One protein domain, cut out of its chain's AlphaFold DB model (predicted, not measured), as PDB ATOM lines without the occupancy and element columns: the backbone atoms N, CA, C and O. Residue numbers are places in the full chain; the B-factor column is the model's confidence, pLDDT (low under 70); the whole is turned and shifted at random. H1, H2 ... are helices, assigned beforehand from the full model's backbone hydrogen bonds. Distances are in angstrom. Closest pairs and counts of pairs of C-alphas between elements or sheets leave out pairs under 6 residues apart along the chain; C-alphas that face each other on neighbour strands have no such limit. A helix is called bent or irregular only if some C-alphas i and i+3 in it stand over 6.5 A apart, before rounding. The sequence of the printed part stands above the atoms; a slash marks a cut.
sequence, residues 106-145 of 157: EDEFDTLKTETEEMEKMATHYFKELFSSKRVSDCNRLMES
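This is residues 106 to 145 of the 157 residues of the protein "Reverse transcriptase" of Gossypium australe (UniProt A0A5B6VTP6). A hooked stretch, residues 106 to 115, leads into one long helix, H1, and an arm carries on from the far end of H1 to a single short turn of helix, H2. There is no packed core: residues 123 to 145, of which 123 to 130 belong to H1 and 140 to 143 to H2, stand free. The printed part has 40 residues with two named helices, H1 then H2, and no named strand; the class is all helix, though under half of the residues are in named elements. The whole is extended, with a radius of gyration of the C-alphas of 16.6 A, and spans 50 by 17 by 12 A, H1 and the arm after it making the length.

Start at Glu 106 and read on to H1, residues 116 to 130. Nine residues then link it to H2, residues 140 to 143, a short link. H1 and H2 are apart, with no C-alpha of the one within 8 A of the other. Look at the backbone of H1, where every O i to N i+4 pair is within hydrogen-bond range; H2 is too short for such a pair, but its one O i to N i+3 pair is within range.

Find C-alpha 106 at (-26.361, 8.082, -58.717). H1 begins at C-alpha 116, (-20.392, -2.943, -60.742), and runs 20.8 A to C-alpha 130, (-37.307, 0.170, -49.041); it is not bent. H2 runs 4.9 A from C-alpha 140 to C-alpha 143, at (-58.493, 2.420, -36.396).

The C-alphas of Glu 115 and Glu 144 are the two farthest apart, at 50.0 A. The printed part has no cut and no long link between its helices. In the B-factor column of this predicted model, the mean pLDDT of the printed part is 84.9; residues 135 to 141 are under 70.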
ATOM      1  N   GLU A 106     -26.699   6.866 -59.462       93.50
ATOM      2  CA  GLU A 106     -26.361   8.082 -58.717       93.50
ATOM      3  C   GLU A 106     -26.623   7.853 -57.228       93.50
ATOM      4  O   GLU A 106     -27.610   7.206 -56.858       93.50
ATOM      5  N   ASP A 107     -25.701   8.318 -56.388       87.00
ATOM      6  CA  ASP A 107     -25.858   8.302 -54.937       87.00
ATOM      7  C   ASP A 107     -26.580   9.560 -54.420       87.00
ATOM      8  O   ASP A 107     -26.980  10.443 -55.174       87.00
ATOM      9  N   GLU A 108     -26.772   9.626 -53.104       87.81
ATOM     10  CA  GLU A 108     -27.438  10.740 -52.415       87.81
ATOM     11  C   GLU A 108     -26.678  12.078 -52.483       87.81
ATOM     12  O   GLU A 108     -27.228  13.114 -52.112       87.81
ATOM     13  N   PHE A 109     -25.432  12.063 -52.966       90.12
ATOM     14  CA  PHE A 109     -24.585  13.238 -53.166       90.12
ATOM     15  C   PHE A 109     -24.417  13.571 -54.657       90.12
ATOM     16  O   PHE A 109     -23.412  14.175 -55.041       90.12
ATOM     17  N   ASP A 110     -25.364  13.142 -55.502       89.06
ATOM     18  CA  ASP A 110     -25.359  13.312 -56.961       89.06
ATOM     19  C   ASP A 110     -24.078  12.774 -57.636       89.06
ATOM     20  O   ASP A 110     -23.677  13.212 -58.719       89.06
ATOM     21  N   THR A 111     -23.396  11.809 -57.006       90.81
ATOM     22  CA  THR A 111     -22.172  11.218 -57.547       90.81
ATOM     23  C   THR A 111     -22.496   9.936 -58.303       90.81
ATOM     24  O   THR A 111     -22.976   8.947 -57.747       90.81
ATOM     25  N   LEU A 112     -22.180   9.926 -59.599       92.62
ATOM     26  CA  LEU A 112     -22.395   8.773 -60.467       92.62
ATOM     27  C   LEU A 112     -21.389   7.650 -60.165       92.62
ATOM     28  O   LEU A 112     -20.180   7.809 -60.342       92.62
ATOM     29  N   LYS A 113     -21.897   6.478 -59.786       91.12
ATOM     30  CA  LYS A 113     -21.136   5.235 -59.634       91.12
ATOM     31  C   LYS A 113     -21.370   4.337 -60.839       91.12
ATOM     32  O   LYS A 113     -22.498   3.956 -61.133       91.12
ATOM     33  N   THR A 114     -20.294   3.980 -61.535       92.94
ATOM     34  CA  THR A 114     -20.328   3.087 -62.711       92.94
ATOM     35  C   THR A 114     -19.665   1.735 -62.453       92.94
ATOM     36  O   THR A 114     -19.666   0.866 -63.324       92.94
ATOM     37  N   GLU A 115     -19.035   1.571 -61.291       94.44
ATOM     38  CA  GLU A 115     -18.390   0.325 -60.894       94.44
ATOM     39  C   GLU A 115     -19.441  -0.684 -60.429       94.44
ATOM     40  O   GLU A 115     -20.286  -0.373 -59.592       94.44
ATOM     41  N   THR A 116     -19.386  -1.899 -60.981       92.06
ATOM     42  CA  THR A 116     -20.392  -2.943 -60.742       92.06
ATOM     43  C   THR A 116     -20.562  -3.252 -59.255       92.06
ATOM     44  O   THR A 116     -21.692  -3.385 -58.798       92.06
ATOM     45  N   GLU A 117     -19.458  -3.341 -58.508       94.56
ATOM     46  CA  GLU A 117     -19.479  -3.664 -57.077       94.56
ATOM     47  C   GLU A 117     -20.190  -2.572 -56.262       94.56
ATOM     48  O   GLU A 117     -21.036  -2.860 -55.417       94.56
ATOM     49  N   GLU A 118     -19.910  -1.305 -56.565       92.44
ATOM     50  CA  GLU A 118     -20.542  -0.165 -55.902       92.44
ATOM     51  C   GLU A 118     -22.028  -0.059 -56.259       92.44
ATOM     52  O   GLU A 118     -22.872   0.121 -55.381       92.44
ATOM     53  N   MET A 119     -22.378  -0.270 -57.532       94.00
ATOM     54  CA  MET A 119     -23.774  -0.305 -57.974       94.00
ATOM     55  C   MET A 119     -24.565  -1.436 -57.295       94.00
ATOM     56  O   MET A 119     -25.726  -1.243 -56.929       94.00
ATOM     57  N   GLU A 120     -23.955  -2.610 -57.103       94.69
ATOM     58  CA  GLU A 120     -24.568  -3.741 -56.397       94.69
ATOM     59  C   GLU A 120     -24.808  -3.422 -54.917       94.69
ATOM     60  O   GLU A 120     -25.910  -3.658 -54.406       94.69
ATOM     61  N   LYS A 121     -23.816  -2.834 -54.233       94.69
ATOM     62  CA  LYS A 121     -23.950  -2.378 -52.838       94.69
ATOM     63  C   LYS A 121     -25.076  -1.360 -52.696       94.69
ATOM     64  O   LYS A 121     -25.926  -1.518 -51.819       94.69
ATOM     65  N   MET A 122     -25.122  -0.363 -53.582       94.06
ATOM     66  CA  MET A 122     -26.157   0.672 -53.590       94.06
ATOM     67  C   MET A 122     -27.555   0.088 -53.789       94.06
ATOM     68  O   MET A 122     -28.451   0.357 -52.991       94.06
ATOM     69  N   ALA A 123     -27.743  -0.749 -54.815       93.12
ATOM     70  CA  ALA A 123     -29.031  -1.383 -55.079       93.12
ATOM     71  C   ALA A 123     -29.480  -2.248 -53.891       93.12
ATOM     72  O   ALA A 123     -30.632  -2.180 -53.459       93.12
ATOM     73  N   THR A 124     -28.554  -3.021 -53.320       95.12
ATOM     74  CA  THR A 124     -28.822  -3.873 -52.159       95.12
ATOM     75  C   THR A 124     -29.241  -3.053 -50.942       95.12
ATOM     76  O   THR A 124     -30.221  -3.399 -50.284       95.12
ATOM     77  N   HIS A 125     -28.515  -1.978 -50.631       93.56
ATOM     78  CA  HIS A 125     -28.841  -1.095 -49.515       93.56
ATOM     79  C   HIS A 125     -30.208  -0.430 -49.716       93.56
ATOM     80  O   HIS A 125     -31.066  -0.523 -48.841       93.56
ATOM     81  N   TYR A 126     -30.445   0.135 -50.903       92.00
ATOM     82  CA  TYR A 126     -31.704   0.785 -51.252       92.00
ATOM     83  C   TYR A 126     -32.912  -0.138 -51.062       92.00
ATOM     84  O   TYR A 126     -33.870   0.227 -50.386       92.00
ATOM     85  N   PHE A 127     -32.875  -1.355 -51.618       92.75
ATOM     86  CA  PHE A 127     -34.008  -2.275 -51.498       92.75
ATOM     87  C   PHE A 127     -34.166  -2.838 -50.084       92.75
ATOM     88  O   PHE A 127     -35.296  -3.058 -49.652       92.75
ATOM     89  N   LYS A 128     -33.073  -3.026 -49.332       93.94
ATOM     90  CA  LYS A 128     -33.160  -3.383 -47.908       93.94
ATOM     91  C   LYS A 128     -33.909  -2.319 -47.116       93.94
ATOM     92  O   LYS A 128     -34.817  -2.668 -46.370       93.94
ATOM     93  N   GLU A 129     -33.579  -1.047 -47.307       90.44
ATOM     94  CA  GLU A 129     -34.277   0.064 -46.654       90.44
ATOM     95  C   GLU A 129     -35.730   0.188 -47.134       90.44
ATOM     96  O   GLU A 129     -36.642   0.336 -46.320       90.44
ATOM     97  N   LEU A 130     -35.970   0.066 -48.446       91.06
ATOM     98  CA  LEU A 130     -37.307   0.170 -49.041       91.06
ATOM     99  C   LEU A 130     -38.274  -0.882 -48.485       91.06
ATOM    100  O   LEU A 130     -39.438  -0.575 -48.232       91.06
ATOM    101  N   PHE A 131     -37.795  -2.114 -48.306       90.19
ATOM    102  CA  PHE A 131     -38.588  -3.226 -47.781       90.19
ATOM    103  C   PHE A 131     -38.475  -3.399 -46.262       90.19
ATOM    104  O   PHE A 131     -39.079  -4.316 -45.705       90.19
ATOM    105  N   SER A 132     -37.743  -2.524 -45.571       90.00
ATOM    106  CA  SER A 132     -37.721  -2.509 -44.112       90.00
ATOM    107  C   SER A 132     -38.962  -1.807 -43.569       90.00
ATOM    108  O   SER A 132     -39.386  -0.755 -44.050       90.00
ATOM    109  N   SER A 133     -39.569  -2.393 -42.535       79.25
ATOM    110  CA  SER A 133     -40.721  -1.789 -41.871       79.25
ATOM    111  C   SER A 133     -40.296  -0.498 -41.175       79.25
ATOM    112  O   SER A 133     -39.583  -0.510 -40.171       79.25
ATOM    113  N   LYS A 134     -40.781   0.636 -41.683       74.19
ATOM    114  CA  LYS A 134     -40.795   1.882 -40.921       74.19
ATOM    115  C   LYS A 134     -41.898   1.730 -39.883       74.19
ATOM    116  O   LYS A 134     -43.070   1.668 -40.248       74.19
ATOM    117  N   ARG A 135     -41.534   1.603 -38.602       65.25
ATOM    118  CA  ARG A 135     -42.502   1.552 -37.495       65.25
ATOM    119  C   ARG A 135     -43.452   2.746 -37.606       65.25
ATOM    120  O   ARG A 135     -43.068   3.872 -37.304       65.25
ATOM    121  N   VAL A 136     -44.687   2.496 -38.030       65.00
ATOM    122  CA  VAL A 136     -45.782   3.459 -37.913       65.00
ATOM    123  C   VAL A 136     -46.268   3.342 -36.477       65.00
ATOM    124  O   VAL A 136     -46.924   2.371 -36.112       65.00
ATOM    125  N   SER A 137     -45.858   4.286 -35.636       64.75
ATOM    126  CA  SER A 137     -46.132   4.267 -34.196       64.75
ATOM    127  C   SER A 137     -47.597   4.520 -33.842       64.75
ATOM    128  O   SER A 137     -47.952   4.381 -32.679       64.75
ATOM    129  N   ASP A 138     -48.443   4.880 -34.809       65.50
ATOM    130  CA  ASP A 138     -49.796   5.334 -34.512       65.50
ATOM    131  C   ASP A 138     -50.816   4.884 -35.567       65.50
ATOM    132  O   ASP A 138     -51.396   5.672 -36.312       65.50
ATOM    133  N   CYS A 139     -51.013   3.566 -35.662       62.66
ATOM    134  CA  CYS A 139     -52.125   3.000 -36.434       62.66
ATOM    135  C   CYS A 139     -53.468   3.150 -35.689       62.66
ATOM    136  O   CYS A 139     -54.528   2.980 -36.286       62.66
ATOM    137  N   ASN A 140     -53.439   3.504 -34.397       69.56
ATOM    138  CA  ASN A 140     -54.629   3.620 -33.552       69.56
ATOM    139  C   ASN A 140     -55.561   4.728 -34.036       69.56
ATOM    140  O   ASN A 140     -56.754   4.492 -34.183       69.56
ATOM    141  N   ARG A 141     -55.016   5.887 -34.419       69.62
ATOM    142  CA  ARG A 141     -55.809   6.996 -34.968       69.62
ATOM    143  C   ARG A 141     -56.549   6.635 -36.268       69.62
ATOM    144  O   ARG A 141     -57.620   7.171 -36.538       69.62
ATOM    145  N   LEU A 142     -55.990   5.734 -37.082       70.81
ATOM    146  CA  LEU A 142     -56.661   5.221 -38.283       70.81
ATOM    147  C   LEU A 142     -57.763   4.221 -37.906       70.81
ATOM    148  O   LEU A 142     -58.854   4.272 -38.469       70.81
ATOM    149  N   MET A 143     -57.508   3.376 -36.905       72.38
ATOM    150  CA  MET A 143     -58.493   2.420 -36.396       72.38
ATOM    151  C   MET A 143     -59.679   3.104 -35.699       72.38
ATOM    152  O   MET A 143     -60.807   2.649 -35.851       72.38
ATOM    153  N   GLU A 144     -59.456   4.238 -35.029       74.38
ATOM    154  CA  GLU A 144     -60.507   5.072 -34.419       74.38
ATOM    155  C   GLU A 144     -61.479   5.681 -35.443       74.38
ATOM    156  O   GLU A 144     -62.603   6.034 -35.093       74.38
ATOM    157  N   SER A 145     -61.071   5.804 -36.711       74.19
ATOM    158  CA  SER A 145     -61.926   6.349 -37.775       74.19
ATOM    159  C   SER A 145     -62.912   5.331 -38.353       74.19
ATOM    160  O   SER A 145     -63.866   5.716 -39.036       74.19
TER     161      SER A 145